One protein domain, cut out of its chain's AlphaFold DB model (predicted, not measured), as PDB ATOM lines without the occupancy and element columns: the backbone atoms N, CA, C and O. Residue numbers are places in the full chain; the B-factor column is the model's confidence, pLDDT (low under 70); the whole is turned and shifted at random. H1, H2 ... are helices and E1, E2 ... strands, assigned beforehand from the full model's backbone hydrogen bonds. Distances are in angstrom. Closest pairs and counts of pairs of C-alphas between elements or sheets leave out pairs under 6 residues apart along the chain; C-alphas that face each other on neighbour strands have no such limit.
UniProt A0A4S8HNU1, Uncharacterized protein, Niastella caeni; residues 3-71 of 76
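What this domain is: This is residues 3 to 71 of the 76 residues of an uncharacterized protein of Niastella caeni (UniProt A0A4S8HNU1). One sheet of five short strands, twisted and curled, has two helices over one face, H2 crossing the strands and the short H1 near the ends of E2 and E4, while the other face is bare. The links E1 to E2 and E2 to E3 lie at the two ends of the longest axis. The printed part has 69 residues with two named helices and five named strands, in the order E1 E2 E3 E4 H1 H2 E5. The mixed sheet has the order E1, E2, E4, E3, E5; the class is mixed, helices and strands. The whole is compact, with a radius of gyration of the C-alphas of 11.1 A and spans of 32 by 26 by 18 A.

Where its parts are: Begin with E2, residues 16 to 22: find C-alpha 16 at (92.228, 5.493, 42.464), from where the strand runs 19.1 A to C-alpha 22. Beside it is E1, residues 3 to 7, 12.0 A, beginning at C-alpha 3 at (99.835, 2.482, 53.501). Then look for E4, residues 41 to 44, 10.0 A; E3, residues 33 to 36, 10.2 A; and E5, residues 68 to 70, 6.4 A, ending at C-alpha 70 at (101.170, 18.996, 43.125). H1 is residues 46 to 51, 8.7 A, and H2 residues 57 to 66, 14.6 A.

How they stand to each other: Start at the hairpin E1 and E2, antiparallel, where N 5 and O 18 are 2.9 A apart. On the other side of E2, E4 is parallel to it, with N 42 and O 19 at 2.8 A. E3 and E4 form an antiparallel hairpin, with N 34 and O 43 at 2.9 A. The edge strand E5 is parallel to E3, with N 70 and O 35 at 2.9 A. The sheet is only just strongly twisted, its C-alphas up to 4.5 A off the best plane. H2 is on the sheet at a height of 8.9 A, only just over E4 with 3 C-alphas, and runs across the strands at 73 degrees to E4 on the local plane; its closest C-alphas to E1 are Gln 57 and Phe 7, 7.1 A apart. H1 is on the same face, at a height of 6.9 A; its closest C-alphas to E2 are Trp 49 and His 22, 6.2 A apart. H1 and H2 are close but not clearly touching, their closest C-alphas Leu 48 and Val 63 being 6.8 A apart. In H1 every O i to N i+4 pair is within hydrogen-bond range, in H2 5 of 6.

The domain as a whole: Look for the two C-alphas farthest apart at Asn 13 and Glu 25, 33.3 A. The printed part has no cut and no long link. The mean pLDDT of the printed part is 88.4, and no printed residue is under 70.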
ATOM      1  N   ARG A   3     101.147   3.123  53.673       90.50
ATOM      2  CA  ARG A   3      99.835   2.482  53.501       90.50
ATOM      3  C   ARG A   3      99.381   2.661  52.059       90.50
ATOM      4  O   ARG A   3      99.698   3.670  51.445       90.50
ATOM      5  N   THR A   4      98.619   1.712  51.545       92.31
ATOM      6  CA  THR A   4      97.966   1.836  50.241       92.31
ATOM      7  C   THR A   4      96.470   1.846  50.479       92.31
ATOM      8  O   THR A   4      95.964   0.965  51.172       92.31
ATOM      9  N   ILE A   5      95.775   2.844  49.940       90.94
ATOM     10  CA  ILE A   5      94.323   2.959  50.067       90.94
ATOM     11  C   ILE A   5      93.666   3.038  48.697       90.94
ATOM     12  O   ILE A   5      94.246   3.552  47.739       90.94
ATOM     13  N   ILE A   6      92.427   2.566  48.629       90.75
ATOM     14  CA  ILE A   6      91.521   2.891  47.534       90.75
ATOM     15  C   ILE A   6      90.822   4.189  47.929       90.75
ATOM     16  O   ILE A   6      90.222   4.260  48.996       90.75
ATOM     17  N   PHE A   7      90.916   5.226  47.107       88.44
ATOM     18  CA  PHE A   7      90.360   6.548  47.378       88.44
ATOM     19  C   PHE A   7      89.521   7.000  46.194       88.44
ATOM     20  O   PHE A   7      89.942   6.854  45.056       88.44
ATOM     21  N   ILE A   8      88.352   7.584  46.448       87.06
ATOM     22  CA  ILE A   8      87.555   8.231  45.398       87.06
ATOM     23  C   ILE A   8      87.672   9.743  45.614       87.06
ATOM     24  O   ILE A   8      87.055  10.249  46.567       87.06
ATOM     25  N   PRO A   9      88.455  10.468  44.791       82.31
ATOM     26  CA  PRO A   9      88.599  11.910  44.900       82.31
ATOM     27  C   PRO A   9      87.264  12.632  44.741       82.31
ATOM     28  O   PRO A   9      86.313  12.144  44.133       82.31
ATOM     29  N   LYS A  10      87.167  13.834  45.311       78.62
ATOM     30  CA  LYS A  10      85.962  14.651  45.164       78.62
ATOM     31  C   LYS A  10      85.805  15.075  43.700       78.62
ATOM     32  O   LYS A  10      86.688  15.744  43.176       78.62
ATOM     33  N   GLY A  11      84.659  14.755  43.102       81.00
ATOM     34  CA  GLY A  11      84.349  15.080  41.705       81.00
ATOM     35  C   GLY A  11      84.702  13.970  40.716       81.00
ATOM     36  O   GLY A  11      84.276  14.053  39.572       81.00
ATOM     37  N   GLU A  12      85.400  12.927  41.168       81.50
ATOM     38  CA  GLU A  12      85.703  11.742  40.369       81.50
ATOM     39  C   GLU A  12      84.699  10.627  40.667       81.50
ATOM     40  O   GLU A  12      84.248  10.461  41.806       81.50
ATOM     41  N   ASN A  13      84.372   9.847  39.638       82.00
ATOM     42  CA  ASN A  13      83.503   8.675  39.763       82.00
ATOM     43  C   ASN A  13      84.294   7.370  39.901       82.00
ATOM     44  O   ASN A  13      83.730   6.353  40.304       82.00
ATOM     45  N   GLU A  14      85.591   7.398  39.593       87.06
ATOM     46  CA  GLU A  14      86.452   6.223  39.637       87.06
ATOM     47  C   GLU A  14      87.343   6.227  40.889       87.06
ATOM     48  O   GLU A  14      87.898   7.267  41.266       87.06
ATOM     49  N   PRO A  15      87.485   5.075  41.568       89.56
ATOM     50  CA  PRO A  15      88.455   4.929  42.634       89.56
ATOM     51  C   PRO A  15      89.875   4.866  42.069       89.56
ATOM     52  O   PRO A  15      90.159   4.122  41.134       89.56
ATOM     53  N   ILE A  16      90.792   5.576  42.713       90.50
ATOM     54  CA  ILE A  16      92.228   5.493  42.464       90.50
ATOM     55  C   ILE A  16      92.921   4.789  43.624       90.50
ATOM     56  O   ILE A  16      92.460   4.808  44.768       90.50
ATOM     57  N   THR A  17      94.060   4.176  43.332       93.19
ATOM     58  CA  THR A  17      94.939   3.640  44.371       93.19
ATOM     59  C   THR A  17      95.947   4.708  44.750       93.19
ATOM     60  O   THR A  17      96.708   5.155  43.896       93.19
ATOM     61  N   VAL A  18      95.952   5.110  46.021       93.12
ATOM     62  CA  VAL A  18      96.879   6.114  46.548       93.12
ATOM     63  C   VAL A  18      97.837   5.461  47.530       93.12
ATOM     64  O   VAL A  18      97.417   4.774  48.466       93.12
ATOM     65  N   VAL A  19      99.131   5.697  47.334       95.38
ATOM     66  CA  VAL A  19     100.169   5.291  48.280       95.38
ATOM     67  C   VAL A  19     100.418   6.445  49.242       95.38
ATOM     68  O   VAL A  19     100.793   7.540  48.843       95.38
ATOM     69  N   VAL A  20     100.183   6.211  50.527       94.75
ATOM     70  CA  VAL A  20     100.305   7.205  51.590       94.75
ATOM     71  C   VAL A  20     101.549   6.906  52.417       94.75
ATOM     72  O   VAL A  20     101.677   5.842  53.026       94.75
ATOM     73  N   HIS A  21     102.461   7.863  52.465       95.25
ATOM     74  CA  HIS A  21     103.728   7.802  53.171       95.25
ATOM     75  C   HIS A  21     103.668   8.667  54.424       95.25
ATOM     76  O   HIS A  21     103.292   9.837  54.374       95.25
ATOM     77  N   HIS A  22     104.107   8.109  55.547       94.12
ATOM     78  CA  HIS A  22     104.402   8.897  56.737       94.12
ATOM     79  C   HIS A  22     105.782   9.535  56.595       94.12
ATOM     80  O   HIS A  22     106.778   8.821  56.433       94.12
ATOM     81  N   LYS A  23     105.812  10.864  56.664       92.25
ATOM     82  CA  LYS A  23     106.979  11.726  56.507       92.25
ATOM     83  C   LYS A  23     107.073  12.684  57.700       92.25
ATOM     84  O   LYS A  23     106.569  13.803  57.621       92.25
ATOM     85  N   PRO A  24     107.646  12.245  58.836       87.81
ATOM     86  CA  PRO A  24     107.738  13.063  60.045       87.81
ATOM     87  C   PRO A  24     108.569  14.340  59.863       87.81
ATOM     88  O   PRO A  24     108.426  15.259  60.658       87.81
ATOM     89  N   GLU A  25     109.414  14.401  58.832       86.31
ATOM     90  CA  GLU A  25     110.207  15.575  58.464       86.31
ATOM     91  C   GLU A  25     109.387  16.715  57.837       86.31
ATOM     92  O   GLU A  25     109.904  17.821  57.688       86.31
ATOM     93  N   LEU A  26     108.124  16.471  57.462       84.81
ATOM     94  CA  LEU A  26     107.247  17.520  56.949       84.81
ATOM     95  C   LEU A  26     106.878  18.498  58.064       84.81
ATOM     96  O   LEU A  26     106.342  18.116  59.105       84.81
ATOM     97  N   ASN A  27     107.149  19.772  57.806       77.44
ATOM     98  CA  ASN A  27     106.808  20.861  58.696       77.44
ATOM     99  C   ASN A  27     105.300  21.146  58.633       77.44
ATOM    100  O   ASN A  27     104.803  21.659  57.628       77.44
ATOM    101  N   ASP A  28     104.590  20.883  59.734       74.25
ATOM    102  CA  ASP A  28     103.154  21.164  59.878       74.25
ATOM    103  C   ASP A  28     102.794  22.644  59.642       74.25
ATOM    104  O   ASP A  28     101.648  22.957  59.325       74.25
ATOM    105  N   THR A  29     103.770  23.547  59.768       73.62
ATOM    106  CA  THR A  29     103.591  25.001  59.646       73.62
ATOM    107  C   THR A  29     103.584  25.500  58.196       73.62
ATOM    108  O   THR A  29     102.976  26.529  57.918       73.62
ATOM    109  N   GLU A  30     104.247  24.795  57.274       73.00
ATOM    110  CA  GLU A  30     104.348  25.197  55.858       73.00
ATOM    111  C   GLU A  30     103.451  24.315  54.989       73.00
ATOM    112  O   GLU A  30     102.540  24.802  54.318       73.00
ATOM    113  N   HIS A  31     103.659  22.998  55.062       73.88
ATOM    114  CA  HIS A  31     102.859  21.997  54.368       73.88
ATOM    115  C   HIS A  31     102.754  20.737  55.234       73.88
ATOM    116  O   HIS A  31     103.625  19.868  55.201       73.88
ATOM    117  N   ALA A  32     101.643  20.593  55.962       80.94
ATOM    118  CA  ALA A  32     101.359  19.393  56.760       80.94
ATOM    119  C   ALA A  32     101.227  18.110  55.907       80.94
ATOM    120  O   ALA A  32     101.300  16.992  56.421       80.94
ATOM    121  N   GLY A  33     101.063  18.247  54.589       91.44
ATOM    122  CA  GLY A  33     101.162  17.131  53.662       91.44
ATOM    123  C   GLY A  33     101.068  17.539  52.195       91.44
ATOM    124  O   GLY A  33     100.593  18.625  51.855       91.44
ATOM    125  N   ILE A  34     101.530  16.645  51.326       93.06
ATOM    126  CA  ILE A  34     101.620  16.837  49.875       93.06
ATOM    127  C   ILE A  34     100.943  15.653  49.195       93.06
ATOM    128  O   ILE A  34     101.130  14.516  49.618       93.06
ATOM    129  N   TRP A  35     100.186  15.894  48.132       93.44
ATOM    130  CA  TRP A  35      99.657  14.842  47.269       93.44
ATOM    131  C   TRP A  35     100.088  15.086  45.828       93.44
ATOM    132  O   TRP A  35      99.660  16.057  45.201       93.44
ATOM    133  N   ASN A  36     100.929  14.194  45.310       92.88
ATOM    134  CA  ASN A  36     101.250  14.136  43.896       92.88
ATOM    135  C   ASN A  36     100.127  13.399  43.159       92.88
ATOM    136  O   ASN A  36      99.942  12.191  43.335       92.88
ATOM    137  N   ILE A  37      99.363  14.143  42.362       89.50
ATOM    138  CA  ILE A  37      98.203  13.603  41.641       89.50
ATOM    139  C   ILE A  37      98.596  12.791  40.400       89.50
ATOM    140  O   ILE A  37      97.790  11.996  39.935       89.50
ATOM    141  N   ASP A  38      99.824  12.946  39.893       89.69
ATOM    142  CA  ASP A  38     100.291  12.190  38.727       89.69
ATOM    143  C   ASP A  38     100.765  10.789  39.132       89.69
ATOM    144  O   ASP A  38     100.531   9.817  38.417       89.69
ATOM    145  N   THR A  39     101.431  10.676  40.287       92.31
ATOM    146  CA  THR A  39     101.925   9.390  40.812       92.31
ATOM    147  C   THR A  39     100.959   8.728  41.790       92.31
ATOM    148  O   THR A  39     101.164   7.575  42.161       92.31
ATOM    149  N   ASN A  40      99.901   9.433  42.205       92.31
ATOM    150  CA  ASN A  40      99.019   9.030  43.297       92.31
ATOM    151  C   ASN A  40      99.790   8.688  44.582       92.31
ATOM    152  O   ASN A  40      99.475   7.727  45.285       92.31
ATOM    153  N   GLU A  41     100.789   9.505  44.911       94.88
ATOM    154  CA  GLU A  41     101.535   9.405  46.163       94.88
ATOM    155  C   GLU A  41     101.208  10.588  47.073       94.88
ATOM    156  O   GLU A  41     101.313  11.752  46.681       94.88
ATOM    157  N   ALA A  42     100.809  10.291  48.305       94.00
ATOM    158  CA  ALA A  42     100.557  11.274  49.345       94.00
ATOM    159  C   ALA A  42     101.606  11.152  50.451       94.00
ATOM    160  O   ALA A  42     101.930  10.058  50.905       94.00
ATOM    161  N   PHE A  43     102.105  12.282  50.927       94.62
ATOM    162  CA  PHE A  43     103.081  12.387  51.999       94.62
ATOM    163  C   PHE A  43     102.439  13.161  53.144       94.62
ATOM    164  O   PHE A  43     102.028  14.305  52.962       94.62
ATOM    165  N   LEU A  44     102.317  12.523  54.304       94.25
ATOM    166  CA  LEU A  44     101.665  13.084  55.483       94.25
ATOM    167  C   LEU A  44     102.688  13.323  56.585       94.25
ATOM    168  O   LEU A  44     103.493  12.433  56.882       94.25
ATOM    169  N   SER A  45     102.598  14.475  57.242       93.62
ATOM    170  CA  SER A  45     103.277  14.704  58.512       93.62
ATOM    171  C   SER A  45     102.785  13.736  59.592       93.62
ATOM    172  O   SER A  45     101.792  13.019  59.427       93.62
ATOM    173  N   THR A  46     103.454  13.725  60.743       91.56
ATOM    174  CA  THR A  46     103.022  12.911  61.889       91.56
ATOM    175  C   THR A  46     101.616  13.279  62.367       91.56
ATOM    176  O   THR A  46     100.829  12.385  62.679       91.56
ATOM    177  N   SER A  47     101.266  14.570  62.381       90.62
ATOM    178  CA  SER A  47      99.940  15.030  62.809       90.62
ATOM    179  C   SER A  47      98.832  14.511  61.889       90.62
ATOM    180  O   SER A  47      97.851  13.933  62.367       90.62
ATOM    181  N   LEU A  48      99.005  14.639  60.566       92.00
ATOM    182  CA  LEU A  48      98.027  14.131  59.601       92.00
ATOM    183  C   LEU A  48      97.988  12.604  59.569       92.00
ATOM    184  O   LEU A  48      96.906  12.035  59.475       92.00
ATOM    185  N   TRP A  49      99.136  11.937  59.694       92.25
ATOM    186  CA  TRP A  49      99.208  10.477  59.727       92.25
ATOM    187  C   TRP A  49      98.407   9.882  60.889       92.25
ATOM    188  O   TRP A  49      97.659   8.925  60.698       92.25
ATOM    189  N   ASN A  50      98.506  10.478  62.078       90.38
ATOM    190  CA  ASN A  50      97.753  10.033  63.253       90.38
ATOM    191  C   ASN A  50      96.241  10.264  63.108       90.38
ATOM    192  O   ASN A  50      95.444   9.530  63.686       90.38
ATOM    193  N   GLN A  51      95.841  11.260  62.316       88.94
ATOM    194  CA  GLN A  51      94.442  11.547  61.990       88.94
ATOM    195  C   GLN A  51      93.930  10.765  60.775       88.94
ATOM    196  O   GLN A  51      92.745  10.869  60.458       88.94
ATOM    197  N   PHE A  52      94.801  10.023  60.083       90.12
ATOM    198  CA  PHE A  52      94.493   9.320  58.845       90.12
ATOM    199  C   PHE A  52      94.038   7.879  59.125       90.12
ATOM    200  O   PHE A  52      94.870   7.009  59.419       90.12
ATOM    201  N   PRO A  53      92.726   7.589  59.038       86.88
ATOM    202  CA  PRO A  53      92.214   6.264  59.339       86.88
ATOM    203  C   PRO A  53      92.405   5.311  58.163       86.88
ATOM    204  O   PRO A  53      92.414   5.708  56.997       86.88
ATOM    205  N   GLU A  54      92.495   4.023  58.478       78.00
ATOM    206  CA  GLU A  54      92.697   2.973  57.480       78.00
ATOM    207  C   GLU A  54      91.443   2.722  56.624       78.00
ATOM    208  O   GLU A  54      91.557   2.600  55.409       78.00
ATOM    209  N   ASN A  55      90.243   2.753  57.224       82.81
ATOM    210  CA  ASN A  55      88.990   2.317  56.584       82.81
ATOM    211  C   ASN A  55      87.829   3.333  56.683       82.81
ATOM    212  O   ASN A  55      86.665   2.942  56.682       82.81
ATOM    213  N   ASP A  56      88.113   4.638  56.773       88.06
ATOM    214  CA  ASP A  56      87.074   5.687  56.781       88.06
ATOM    215  C   ASP A  56      87.301   6.704  55.654       88.06
ATOM    216  O   ASP A  56      88.079   7.651  55.779       88.06
ATOM    217  N   GLN A  57      86.555   6.531  54.559       84.62
ATOM    218  CA  GLN A  57      86.592   7.402  53.378       84.62
ATOM    219  C   GLN A  57      86.249   8.861  53.690       84.62
ATOM    220  O   GLN A  57      86.814   9.777  53.089       84.62
ATOM    221  N   LYS A  58      85.314   9.118  54.612       87.44
ATOM    222  CA  LYS A  58      84.888  10.485  54.935       87.44
ATOM    223  C   LYS A  58      86.032  11.238  55.597       87.44
ATOM    224  O   LYS A  58      86.289  12.392  55.260       87.44
ATOM    225  N   GLN A  59      86.718  10.588  56.525       88.19
ATOM    226  CA  GLN A  59      87.847  11.174  57.231       88.19
ATOM    227  C   GLN A  59      89.105  11.226  56.345       88.19
ATOM    228  O   GLN A  59      89.789  12.248  56.341       88.19
ATOM    229  N   GLN A  60      89.351  10.211  55.507       90.19
ATOM    230  CA  GLN A  60      90.392  10.252  54.471       90.19
ATOM    231  C   GLN A  60      90.198  11.459  53.545       90.19
ATOM    232  O   GLN A  60      91.129  12.233  53.346       90.19
ATOM    233  N   ARG A  61      88.974  11.712  53.061       89.25
ATOM    234  CA  ARG A  61      88.664  12.895  52.239       89.25
ATOM    235  C   ARG A  61      88.979  14.215  52.938       89.25
ATOM    236  O   ARG A  61      89.426  15.140  52.269       89.25
ATOM    237  N   LYS A  62      88.768  14.320  54.255       90.06
ATOM    238  CA  LYS A  62      89.139  15.529  55.015       90.06
ATOM    239  C   LYS A  62      90.648  15.740  55.034       90.06
ATOM    240  O   LYS A  62      91.087  16.861  54.812       90.06
ATOM    241  N   VAL A  63      91.424  14.677  55.260       90.94
ATOM    242  CA  VAL A  63      92.891  14.751  55.216       90.94
ATOM    243  C   VAL A  63      93.346  15.146  53.812       90.94
ATOM    244  O   VAL A  63      94.073  16.116  53.666       90.94
ATOM    245  N   PHE A  64      92.839  14.485  52.771       90.50
ATOM    246  CA  PHE A  64      93.184  14.797  51.379       90.50
ATOM    247  C   PHE A  64      92.779  16.212  50.939       90.50
ATOM    248  O   PHE A  64      93.430  16.783  50.068       90.50
ATOM    249  N   ALA A  65      91.742  16.800  51.542       88.75
ATOM    250  CA  ALA A  65      91.311  18.165  51.249       88.75
ATOM    251  C   ALA A  65      92.279  19.243  51.765       88.75
ATOM    252  O   ALA A  65      92.260  20.350  51.235       88.75
ATOM    253  N   VAL A  66      93.103  18.938  52.776       89.06
ATOM    254  CA  VAL A  66      94.103  19.876  53.317       89.06
ATOM    255  C   VAL A  66      95.501  19.671  52.727       89.06
ATOM    256  O   VAL A  66      96.400  20.456  53.017       89.06
ATOM    257  N   LEU A  67      95.703  18.632  51.909       90.75
ATOM    258  CA  LEU A  67      96.998  18.371  51.283       90.75
ATOM    259  C   LEU A  67      97.282  19.374  50.174       90.75
ATOM    260  O   LEU A  67      96.412  19.703  49.363       90.75
ATOM    261  N   HIS A  68      98.542  19.788  50.086       90.44
ATOM    262  CA  HIS A  68      99.014  20.553  48.951       90.44
ATOM    263  C   HIS A  68      99.081  19.643  47.717       90.44
ATOM    264  O   HIS A  68      99.858  18.687  47.677       90.44
ATOM    265  N   ARG A  69      98.228  19.908  46.723       90.06
ATOM    266  CA  ARG A  69      98.161  19.121  45.486       90.06
ATOM    267  C   ARG A  69      99.230  19.614  44.521       90.06
ATOM    268  O   ARG A  69      99.219  20.784  44.150       90.06
ATOM    269  N   VAL A  70     100.109  18.714  44.096       89.75
ATOM    270  CA  VAL A  70     101.170  18.996  43.125       89.75
ATOM    271  C   VAL A  70     101.008  18.097  41.906       89.75
ATOM    272  O   VAL A  70     100.611  16.938  42.029       89.75
ATOM    273  N   SER A  71     101.315  18.639  40.732       86.31
ATOM    274  CA  SER A  71     101.410  17.897  39.476       86.31
ATOM    275  C   SER A  71     102.704  18.301  38.781       86.31
ATOM    276  O   SER A  71     103.035  19.484  38.686       86.31
TER     277      SER A  71